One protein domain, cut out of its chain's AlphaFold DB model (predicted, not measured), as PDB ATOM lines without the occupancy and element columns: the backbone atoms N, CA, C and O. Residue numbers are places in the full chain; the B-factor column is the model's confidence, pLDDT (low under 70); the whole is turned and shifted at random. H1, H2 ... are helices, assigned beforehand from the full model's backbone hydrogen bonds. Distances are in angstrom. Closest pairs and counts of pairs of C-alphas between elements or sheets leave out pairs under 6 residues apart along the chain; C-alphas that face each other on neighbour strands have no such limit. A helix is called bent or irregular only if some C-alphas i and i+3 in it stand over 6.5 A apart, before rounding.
ATOM      1  N   VAL A   2      49.648 -17.354  21.364       42.69
ATOM      2  CA  VAL A   2      48.972 -18.571  20.825       42.69
ATOM      3  C   VAL A   2      49.991 -19.573  20.242       42.69
ATOM      4  O   VAL A   2      49.634 -20.591  19.663       42.69
ATOM      5  N   ARG A   3      51.295 -19.293  20.375       39.59
ATOM      6  CA  ARG A   3      52.366 -20.043  19.695       39.59
ATOM      7  C   ARG A   3      52.831 -21.315  20.429       39.59
ATOM      8  O   ARG A   3      53.574 -22.082  19.833       39.59
ATOM      9  N   ASP A   4      52.323 -21.592  21.637       51.00
ATOM     10  CA  ASP A   4      52.779 -22.715  22.487       51.00
ATOM     11  C   ASP A   4      51.751 -23.854  22.676       51.00
ATOM     12  O   ASP A   4      51.947 -24.772  23.485       51.00
ATOM     13  N   GLU A   5      50.636 -23.834  21.946       61.28
ATOM     14  CA  GLU A   5      49.618 -24.894  21.989       61.28
ATOM     15  C   GLU A   5      49.873 -25.940  20.902       61.28
ATOM     16  O   GLU A   5      49.146 -26.066  19.918       61.28
ATOM     17  N   THR A   6      50.955 -26.705  21.060       81.38
ATOM     18  CA  THR A   6      51.209 -27.834  20.158       81.38
ATOM     19  C   THR A   6      50.073 -28.866  20.265       81.38
ATOM     20  O   THR A   6      49.618 -29.148  21.378       81.38
ATOM     21  N   PRO A   7      49.615 -29.478  19.153       83.56
ATOM     22  CA  PRO A   7      48.504 -30.434  19.179       83.56
ATOM     23  C   PRO A   7      48.685 -31.564  20.197       83.56
ATOM     24  O   PRO A   7      47.748 -31.954  20.890       83.56
ATOM     25  N   ILE A   8      49.918 -32.046  20.356       84.69
ATOM     26  CA  ILE A   8      50.260 -33.058  21.353       84.69
ATOM     27  C   ILE A   8      50.059 -32.576  22.795       84.69
ATOM     28  O   ILE A   8      49.663 -33.352  23.660       84.69
ATOM     29  N   ARG A   9      50.307 -31.294  23.089       84.50
ATOM     30  CA  ARG A   9      50.089 -30.730  24.424       84.50
ATOM     31  C   ARG A   9      48.602 -30.715  24.762       84.50
ATOM     32  O   ARG A   9      48.270 -31.085  25.884       84.50
ATOM     33  N   ILE A  10      47.754 -30.346  23.801       87.19
ATOM     34  CA  ILE A  10      46.290 -30.385  23.930       87.19
ATOM     35  C   ILE A  10      45.820 -31.828  24.132       87.19
ATOM     36  O   ILE A  10      45.043 -32.092  25.043       87.19
ATOM     37  N   LEU A  11      46.347 -32.778  23.351       85.31
ATOM     38  CA  LEU A  11      46.034 -34.200  23.506       85.31
ATOM     39  C   LEU A  11      46.328 -34.697  24.927       85.31
ATOM     40  O   LEU A  11      45.494 -35.372  25.519       85.31
ATOM     41  N   PHE A  12      47.478 -34.334  25.499       84.62
ATOM     42  CA  PHE A  12      47.802 -34.722  26.872       84.62
ATOM     43  C   PHE A  12      46.887 -34.086  27.917       84.62
ATOM     44  O   PHE A  12      46.600 -34.748  28.903       84.62
ATOM     45  N   LEU A  13      46.425 -32.847  27.715       85.75
ATOM     46  CA  LEU A  13      45.433 -32.231  28.606       85.75
ATOM     47  C   LEU A  13      44.097 -32.977  28.542       85.75
ATOM     48  O   LEU A  13      43.478 -33.215  29.569       85.75
ATOM     49  N   LEU A  14      43.685 -33.399  27.345       84.69
ATOM     50  CA  LEU A  14      42.484 -34.215  27.183       84.69
ATOM     51  C   LEU A  14      42.635 -35.570  27.875       84.69
ATOM     52  O   LEU A  14      41.719 -35.986  28.567       84.69
ATOM     53  N   VAL A  15      43.772 -36.255  27.722       83.75
ATOM     54  CA  VAL A  15      44.024 -37.532  28.415       83.75
ATOM     55  C   VAL A  15      44.035 -37.339  29.936       83.75
ATOM     56  O   VAL A  15      43.450 -38.141  30.652       83.75
ATOM     57  N   ASP A  16      44.645 -36.272  30.439       83.81
ATOM     58  CA  ASP A  16      44.652 -35.965  31.875       83.81
ATOM     59  C   ASP A  16      43.222 -35.839  32.437       83.81
ATOM     60  O   ASP A  16      42.868 -36.516  33.403       83.81
ATOM     61  N   GLU A  17      42.374 -35.069  31.746       84.06
ATOM     62  CA  GLU A  17      40.971 -34.836  32.109       84.06
ATOM     63  C   GLU A  17      40.101 -36.097  31.954       84.06
ATOM     64  O   GLU A  17      39.353 -36.477  32.849       84.06
ATOM     65  N   ILE A  18      40.211 -36.790  30.816       82.81
ATOM     66  CA  ILE A  18      39.398 -37.970  30.478       82.81
ATOM     67  C   ILE A  18      39.653 -39.123  31.449       82.81
ATOM     68  O   ILE A  18      38.725 -39.863  31.792       82.81
ATOM     69  N   PHE A  19      40.915 -39.326  31.828       77.31
ATOM     70  CA  PHE A  19      41.332 -40.444  32.668       77.31
ATOM     71  C   PHE A  19      41.401 -40.066  34.158       77.31
ATOM     72  O   PHE A  19      41.765 -40.923  34.966       77.31
ATOM     73  N   ASP A  20      40.997 -38.838  34.517       74.19
ATOM     74  CA  ASP A  20      40.948 -38.306  35.887       74.19
ATOM     75  C   ASP A  20      42.276 -38.516  36.631       74.19
ATOM     76  O   ASP A  20      42.337 -38.979  37.775       74.19
ATOM     77  N   LEU A  21      43.382 -38.237  35.936       71.00
ATOM     78  CA  LEU A  21      44.722 -38.491  36.466       71.00
ATOM     79  C   LEU A  21      45.107 -37.463  37.546       71.00
ATOM     80  O   LEU A  21      46.046 -37.704  38.298       71.00
ATOM     81  N   HIS A  22      44.339 -36.377  37.699       64.31
ATOM     82  CA  HIS A  22      44.569 -35.288  38.655       64.31
ATOM     83  C   HIS A  22      43.957 -35.518  40.063       64.31
ATOM     84  O   HIS A  22      44.192 -34.720  40.973       64.31
ATOM     85  N   ARG A  23      43.217 -36.607  40.331       57.84
ATOM     86  CA  ARG A  23      42.679 -36.860  41.688       57.84
ATOM     87  C   ARG A  23      43.748 -37.275  42.711       57.84
ATOM     88  O   ARG A  23      44.490 -38.234  42.517       57.84
ATOM     89  N   GLU A  24      43.756 -36.567  43.841       48.53
ATOM     90  CA  GLU A  24      44.809 -36.516  44.873       48.53
ATOM     91  C   GLU A  24      45.098 -37.825  45.635       48.53
ATOM     92  O   GLU A  24      46.114 -37.926  46.316       48.53
ATOM     93  N   SER A  25      44.275 -38.871  45.524       50.88
ATOM     94  CA  SER A  25      44.467 -40.093  46.326       50.88
ATOM     95  C   SER A  25      45.483 -41.092  45.744       50.88
ATOM     96  O   SER A  25      45.544 -42.229  46.210       50.88
ATOM     97  N   GLN A  26      46.238 -40.736  44.694       49.78
ATOM     98  CA  GLN A  26      47.142 -41.658  43.982       49.78
ATOM     99  C   GLN A  26      48.469 -41.002  43.564       49.78
ATOM    100  O   GLN A  26      48.846 -41.024  42.390       49.78
ATOM    101  N   PHE A  27      49.198 -40.453  44.539       51.78
ATOM    102  CA  PHE A  27      50.482 -39.747  44.381       51.78
ATOM    103  C   PHE A  27      51.495 -40.392  43.404       51.78
ATOM    104  O   PHE A  27      52.247 -39.678  42.742       51.78
ATOM    105  N   THR A  28      51.507 -41.719  43.243       57.50
ATOM    106  CA  THR A  28      52.409 -42.428  42.314       57.50
ATOM    107  C   THR A  28      52.015 -42.301  40.837       57.50
ATOM    108  O   THR A  28      52.885 -42.267  39.969       57.50
ATOM    109  N   ARG A  29      50.723 -42.185  40.508       58.94
ATOM    110  CA  ARG A  29      50.245 -42.139  39.112       58.94
ATOM    111  C   ARG A  29      50.368 -40.761  38.477       58.94
ATOM    112  O   ARG A  29      50.738 -40.679  37.308       58.94
ATOM    113  N   GLN A  30      50.139 -39.698  39.246       61.16
ATOM    114  CA  GLN A  30      50.358 -38.318  38.795       61.16
ATOM    115  C   GLN A  30      51.816 -38.081  38.397       61.16
ATOM    116  O   GLN A  30      52.093 -37.552  37.319       61.16
ATOM    117  N   GLY A  31      52.754 -38.547  39.229       64.00
ATOM    118  CA  GLY A  31      54.185 -38.487  38.933       64.00
ATOM    119  C   GLY A  31      54.547 -39.270  37.670       64.00
ATOM    120  O   GLY A  31      55.189 -38.727  36.769       64.00
ATOM    121  N   ASN A  32      54.065 -40.511  37.551       66.62
ATOM    122  CA  ASN A  32      54.349 -41.366  36.397       66.62
ATOM    123  C   ASN A  32      53.793 -40.788  35.089       66.62
ATOM    124  O   ASN A  32      54.494 -40.781  34.076       66.62
ATOM    125  N   PHE A  33      52.569 -40.253  35.095       74.38
ATOM    126  CA  PHE A  33      51.983 -39.639  33.906       74.38
ATOM    127  C   PHE A  33      52.688 -38.335  33.517       74.38
ATOM    128  O   PHE A  33      52.947 -38.109  32.335       74.38
ATOM    129  N   ALA A  34      53.077 -37.504  34.487       75.62
ATOM    130  CA  ALA A  34      53.855 -36.296  34.221       75.62
ATOM    131  C   ALA A  34      55.231 -36.617  33.607       75.62
ATOM    132  O   ALA A  34      55.674 -35.934  32.678       75.62
ATOM    133  N   ILE A  35      55.889 -37.679  34.082       75.94
ATOM    134  CA  ILE A  35      57.151 -38.174  33.522       75.94
ATOM    135  C   ILE A  35      56.932 -38.717  32.107       75.94
ATOM    136  O   ILE A  35      57.654 -38.319  31.193       75.94
ATOM    137  N   LEU A  36      55.909 -39.549  31.884       76.38
ATOM    138  CA  LEU A  36      55.585 -40.068  30.553       76.38
ATOM    139  C   LEU A  36      55.287 -38.937  29.574       76.38
ATOM    140  O   LEU A  36      55.812 -38.936  28.464       76.38
ATOM    141  N   ARG A  37      54.486 -37.952  29.985       81.50
ATOM    142  CA  ARG A  37      54.196 -36.767  29.181       81.50
ATOM    143  C   ARG A  37      55.489 -36.071  28.771       81.50
ATOM    144  O   ARG A  37      55.651 -35.771  27.593       81.50
ATOM    145  N   LYS A  38      56.422 -35.860  29.708       81.00
ATOM    146  CA  LYS A  38      57.731 -35.254  29.420       81.00
ATOM    147  C   LYS A  38      58.553 -36.101  28.449       81.00
ATOM    148  O   LYS A  38      59.012 -35.565  27.446       81.00
ATOM    149  N   ILE A  39      58.703 -37.402  28.693       81.00
ATOM    150  CA  ILE A  39      59.421 -38.329  27.801       81.00
ATOM    151  C   ILE A  39      58.796 -38.292  26.403       81.00
ATOM    152  O   ILE A  39      59.473 -38.032  25.412       81.00
ATOM    153  N   PHE A  40      57.483 -38.468  26.309       80.31
ATOM    154  CA  PHE A  40      56.788 -38.560  25.034       80.31
ATOM    155  C   PHE A  40      56.825 -37.246  24.248       80.31
ATOM    156  O   PHE A  40      57.067 -37.254  23.043       80.31
ATOM    157  N   GLN A  41      56.654 -36.104  24.918       81.62
ATOM    158  CA  GLN A  41      56.827 -34.791  24.294       81.62
ATOM    159  C   GLN A  41      58.268 -34.566  23.818       81.62
ATOM    160  O   GLN A  41      58.460 -34.002  22.743       81.62
ATOM    161  N   THR A  42      59.261 -35.046  24.569       80.50
ATOM    162  CA  THR A  42      60.686 -34.873  24.244       80.50
ATOM    163  C   THR A  42      61.103 -35.724  23.044       80.50
ATOM    164  O   THR A  42      61.721 -35.213  22.116       80.50
ATOM    165  N   PHE A  43      60.732 -37.008  23.021       80.19
ATOM    166  CA  PHE A  43      61.184 -37.949  21.990       80.19
ATOM    167  C   PHE A  43      60.248 -38.032  20.779       80.19
ATOM    168  O   PHE A  43      60.703 -38.146  19.642       80.19
ATOM    169  N   PHE A  44      58.932 -37.955  20.996       81.81
ATOM    170  CA  PHE A  44      57.925 -38.175  19.950       81.81
ATOM    171  C   PHE A  44      57.131 -36.916  19.590       81.81
ATOM    172  O   PHE A  44      56.389 -36.933  18.604       81.81
ATOM    173  N   GLY A  45      57.318 -35.811  20.323       82.75
ATOM    174  CA  GLY A  45      56.571 -34.562  20.163       82.75
ATOM    175  C   GLY A  45      56.487 -34.073  18.724       82.75
ATOM    176  O   GLY A  45      55.397 -33.872  18.189       82.75
ATOM    177  N   ILE A  46      57.639 -33.941  18.062       84.62
ATOM    178  CA  ILE A  46      57.725 -33.450  16.681       84.62
ATOM    179  C   ILE A  46      56.988 -34.387  15.716       84.62
ATOM    180  O   ILE A  46      56.201 -33.930  14.886       84.62
ATOM    181  N   ARG A  47      57.224 -35.701  15.823       85.94
ATOM    182  CA  ARG A  47      56.638 -36.706  14.923       85.94
ATOM    183  C   ARG A  47      55.121 -36.769  15.071       85.94
ATOM    184  O   ARG A  47      54.409 -36.743  14.070       85.94
ATOM    185  N   VAL A  48      54.634 -36.818  16.305       85.31
ATOM    186  CA  VAL A  48      53.202 -36.888  16.614       85.31
ATOM    187  C   VAL A  48      52.499 -35.599  16.201       85.31
ATOM    188  O   VAL A  48      51.453 -35.670  15.567       85.31
ATOM    189  N   ASN A  49      53.095 -34.426  16.442       88.12
ATOM    190  CA  ASN A  49      52.546 -33.160  15.950       88.12
ATOM    191  C   ASN A  49      52.423 -33.147  14.422       88.12
ATOM    192  O   ASN A  49      51.362 -32.802  13.904       88.12
ATOM    193  N   LYS A  50      53.466 -33.573  13.693       89.75
ATOM    194  CA  LYS A  50      53.409 -33.697  12.226       89.75
ATOM    195  C   LYS A  50      52.310 -34.659  11.784       89.75
ATOM    196  O   LYS A  50      51.600 -34.351  10.837       89.75
ATOM    197  N   MET A  51      52.143 -35.786  12.472       90.44
ATOM    198  CA  MET A  51      51.089 -36.756  12.170       90.44
ATOM    199  C   MET A  51      49.690 -36.175  12.402       90.44
ATOM    200  O   MET A  51      48.825 -36.329  11.543       90.44
ATOM    201  N   ILE A  52      49.470 -35.478  13.523       88.56
ATOM    202  CA  ILE A  52      48.188 -34.828  13.832       88.56
ATOM    203  C   ILE A  52      47.867 -33.768  12.774       88.56
ATOM    204  O   ILE A  52      46.764 -33.764  12.236       88.56
ATOM    205  N   ILE A  53      48.833 -32.909  12.432       90.38
ATOM    206  CA  ILE A  53      48.662 -31.874  11.404       90.38
ATOM    207  C   ILE A  53      48.401 -32.510  10.037       90.38
ATOM    208  O   ILE A  53      47.462 -32.113   9.357       90.38
ATOM    209  N   ALA A  54      49.176 -33.524   9.645       92.94
ATOM    210  CA  ALA A  54      48.993 -34.216   8.371       92.94
ATOM    211  C   ALA A  54      47.594 -34.835   8.264       92.94
ATOM    212  O   ALA A  54      46.936 -34.689   7.237       92.94
ATOM    213  N   LYS A  55      47.110 -35.462   9.343       91.69
ATOM    214  CA  LYS A  55      45.741 -35.974   9.403       91.69
ATOM    215  C   LYS A  55      44.724 -34.843   9.316       91.69
ATOM    216  O   LYS A  55      43.806 -34.947   8.513       91.69
ATOM    217  N   ALA A  56      44.895 -33.753  10.057       89.12
ATOM    218  CA  ALA A  56      44.009 -32.598   9.942       89.12
ATOM    219  C   ALA A  56      43.931 -32.091   8.491       89.12
ATOM    220  O   ALA A  56      42.829 -31.959   7.973       89.12
ATOM    221  N   CYS A  57      45.071 -31.923   7.812       90.62
ATOM    222  CA  CYS A  57      45.142 -31.530   6.401       90.62
ATOM    223  C   CYS A  57      44.482 -32.542   5.450       90.62
ATOM    224  O   CYS A  57      43.877 -32.148   4.458       90.62
ATOM    225  N   GLU A  58      44.586 -33.844   5.728       92.50
ATOM    226  CA  GLU A  58      43.914 -34.893   4.952       92.50
ATOM    227  C   GLU A  58      42.385 -34.751   5.049       92.50
ATOM    228  O   GLU A  58      41.685 -34.739   4.032       92.50
ATOM    229  N   TRP A  59      41.868 -34.582   6.270       86.31
ATOM    230  CA  TRP A  59      40.436 -34.420   6.538       86.31
ATOM    231  C   TRP A  59      39.881 -33.080   6.043       86.31
ATOM    232  O   TRP A  59      38.715 -33.012   5.660       86.31
ATOM    233  N   THR A  60      40.712 -32.038   5.996       88.38
ATOM    234  CA  THR A  60      40.372 -30.716   5.447       88.38
ATOM    235  C   THR A  60      40.853 -30.522   4.009       88.38
ATOM    236  O   THR A  60      40.893 -29.399   3.505       88.38
ATOM    237  N   SER A  61      41.197 -31.602   3.308       91.25
ATOM    238  CA  SER A  61      41.565 -31.526   1.898       91.25
ATOM    239  C   SER A  61      40.371 -31.089   1.042       91.25
ATOM    240  O   SER A  61      39.219 -31.420   1.337       91.25
ATOM    241  N   ALA A  62      40.646 -30.381  -0.059       90.81
ATOM    242  CA  ALA A  62      39.628 -29.932  -1.011       90.81
ATOM    243  C   ALA A  62      38.594 -31.018  -1.374       90.81
ATOM    244  O   ALA A  62      37.408 -30.743  -1.216       90.81
ATOM    245  N   PRO A  63      38.962 -32.262  -1.755       93.25
ATOM    246  CA  PRO A  63      37.969 -33.286  -2.088       93.25
ATOM    247  C   PRO A  63      37.078 -33.680  -0.902       93.25
ATOM    248  O   PRO A  63      35.879 -33.883  -1.089       93.25
ATOM    249  N   LYS A  64      37.624 -33.771   0.320       90.06
ATOM    250  CA  LYS A  64      36.840 -34.089   1.525       90.06
ATOM    251  C   LYS A  64      35.878 -32.962   1.876       90.06
ATOM    252  O   LYS A  64      34.711 -33.221   2.168       90.06
ATOM    253  N   ILE A  65      36.340 -31.718   1.777       88.19
ATOM    254  CA  ILE A  65      35.497 -30.540   1.975       88.19
ATOM    255  C   ILE A  65      34.413 -30.473   0.898       88.19
ATOM    256  O   ILE A  65      33.255 -30.247   1.229       88.19
ATOM    257  N   THR A  66      34.735 -30.723  -0.373       90.12
ATOM    258  CA  THR A  66      33.738 -30.770  -1.449       90.12
ATOM    259  C   THR A  66      32.681 -31.831  -1.169       90.12
ATOM    260  O   THR A  66      31.498 -31.526  -1.268       90.12
ATOM    261  N   GLN A  67      33.073 -33.040  -0.748       90.50
ATOM    262  CA  GLN A  67      32.122 -34.088  -0.353       90.50
ATOM    263  C   GLN A  67      31.209 -33.629   0.789       90.50
ATOM    264  O   GLN A  67      29.995 -33.814   0.710       90.50
ATOM    265  N   LEU A  68      31.770 -32.987   1.818       86.75
ATOM    266  CA  LEU A  68      30.999 -32.445   2.936       86.75
ATOM    267  C   LEU A  68      30.027 -31.345   2.479       86.75
ATOM    268  O   LEU A  68      28.853 -31.383   2.837       86.75
ATOM    269  N   ILE A  69      30.481 -30.391   1.663       87.50
ATOM    270  CA  ILE A  69      29.645 -29.301   1.138       87.50
ATOM    271  C   ILE A  69      28.542 -29.854   0.236       87.50
ATOM    272  O   ILE A  69      27.401 -29.422   0.347       87.50
ATOM    273  N   THR A  70      28.849 -30.815  -0.637       88.06
ATOM    274  CA  THR A  70      27.854 -31.485  -1.482       88.06
ATOM    275  C   THR A  70      26.805 -32.190  -0.634       88.06
ATOM    276  O   THR A  70      25.617 -32.007  -0.883       88.06
ATOM    277  N   TYR A  71      27.224 -32.924   0.399       86.44
ATOM    278  CA  TYR A  71      26.307 -33.561   1.339       86.44
ATOM    279  C   TYR A  71      25.400 -32.536   2.032       86.44
ATOM    280  O   TYR A  71      24.183 -32.699   2.033       86.44
ATOM    281  N   LEU A  72      25.968 -31.454   2.575       84.31
ATOM    282  CA  LEU A  72      25.197 -30.403   3.245       84.31
ATOM    283  C   LEU A  72      24.242 -29.695   2.275       84.31
ATOM    284  O   LEU A  72      23.080 -29.490   2.611       84.31
ATOM    285  N   ARG A  73      24.703 -29.358   1.066       86.50
ATOM    286  CA  ARG A  73      23.878 -28.751   0.017       86.50
ATOM    287  C   ARG A  73      22.699 -29.649  -0.326       86.50
ATOM    288  O   ARG A  73      21.579 -29.168  -0.330       86.50
ATOM    289  N   ASP A  74      22.942 -30.927  -0.600       84.88
ATOM    290  CA  ASP A  74      21.887 -31.863  -0.996       84.88
ATOM    291  C   ASP A  74      20.925 -32.159   0.169       84.88
ATOM    292  O   ASP A  74      19.754 -32.451  -0.064       84.88
ATOM    293  N   TYR A  75      21.403 -32.046   1.413       80.56
ATOM    294  CA  TYR A  75      20.596 -32.185   2.623       80.56
ATOM    295  C   TYR A  75      19.675 -30.981   2.868       80.56
ATOM    296  O   TYR A  75      18.485 -31.159   3.114       80.56
ATOM    297  N   PHE A  76      20.206 -29.755   2.799       80.25
ATOM    298  CA  PHE A  76      19.431 -28.532   3.037       80.25
ATOM    299  C   PHE A  76      18.624 -28.081   1.810       80.25
ATOM    300  O   PHE A  76      17.547 -27.513   1.963       80.25
ATOM    301  N   TRP A  77      19.139 -28.327   0.604       83.06
ATOM    302  CA  TRP A  77      18.575 -27.917  -0.686       83.06
ATOM    303  C   TRP A  77      18.535 -29.099  -1.670       83.06
ATOM    304  O   TRP A  77      19.311 -29.163  -2.631       83.06
ATOM    305  N   PRO A  78      17.630 -30.068  -1.452       80.44
ATOM    306  CA  PRO A  78      17.541 -31.237  -2.311       80.44
ATOM    307  C   PRO A  78      17.180 -30.837  -3.757       80.44
ATOM    308  O   PRO A  78      16.304 -29.993  -3.974       80.44
ATOM    309  N   PRO A  79      17.830 -31.425  -4.778       76.12
ATOM    310  CA  PRO A  79      17.543 -31.105  -6.172       76.12
ATOM    311  C   PRO A  79      16.124 -31.539  -6.561       76.12
ATOM    312  O   PRO A  79      15.751 -32.697  -6.380       76.12
ATOM    313  N   LYS A  80      15.370 -30.624  -7.186       70.25
ATOM    314  CA  LYS A  80      13.951 -30.787  -7.574       70.25
ATOM    315  C   LYS A  80      13.649 -32.041  -8.412       70.25
ATOM    316  O   LYS A  80      12.530 -32.538  -8.379       70.25
ATOM    317  N   ASN A  81      14.637 -32.547  -9.153       63.28
ATOM    318  CA  ASN A  81      14.455 -33.610 -10.151       63.28
ATOM    319  C   ASN A  81      14.789 -35.004  -9.612       63.28
ATOM    320  O   ASN A  81      14.505 -36.006 -10.265       63.28
TER     321      ASN A  81
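What this domain is: This is residues 2 to 81 of the 189 residues of the protein "Nexin_C domain-containing protein" of Schistosoma curassoni (UniProt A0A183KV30). A long helix, H2, is bent to a corner with two arms, H2a and H2b; the shorter H1 sits inside that corner, alongside H2a, with its first turn on H2b. Past H2b the chain runs on into H3, and residues 61 to 67 and 69 to 81 stick out as an arm that adds to the length. The 80 printed residues hold three named helices, H1, H2 and H3 in chain order, and no named strand: all helix. The whole is extended, with a radius of gyration of the C-alphas of 19.7 A and spans of 66 by 28 by 20 A.

Where its parts are: Find C-alpha 7 at (48.504, -30.434, 19.179); from there H1, residues 7 to 18, runs 16.4 A. H2, residues 27 to 59, was assigned as one helix by its hydrogen bonds but is bent: C-alphas 43 and 46 are 7.8 A apart. Its arm H2a, residues 27 to 43, is 24.9 A long, and H2b, residues 46 to 59, 20.1 A. H3, residues 62 to 76, runs 20.6 A to C-alpha 76 at (19.431, -28.532, 3.037).

How they stand to each other: Look first at Phe 12 and Arg 37, the closest C-alphas of H1 and H2a at 7.1 A: this helical hairpin only just touches, with 3 pairs of C-alphas within 8 A, at a shallow tilt of 17 degrees, opposite ways. With residues 7 to 8 alone H1 touches H2b, about perpendicular at 90 degrees; the closest C-alphas, of Pro 7 and Asn 49, are 5.8 A apart. H2a and H2b are near each other, about perpendicular at 78 degrees. H2b and H3 are close but not clearly touching, C-alphas 59 and 65 being the closest at 7.8 A, at a steep tilt of 43 degrees, the same way. H3 is apart from H1 and H2a. Each O i to N i+4 pair is within hydrogen-bond range in H1, H2b and H3, and 12 of 13 in H2a.

The domain as a whole: The farthest C-alphas, of Phe 27 and Asn 81, are 65.6 A apart. The printed part has no cut; the link from H1 to H2 is short and that from H2 to H3 tight. Look for pLDDT under 70 at residues 2 to 5, 22 to 32 and 81.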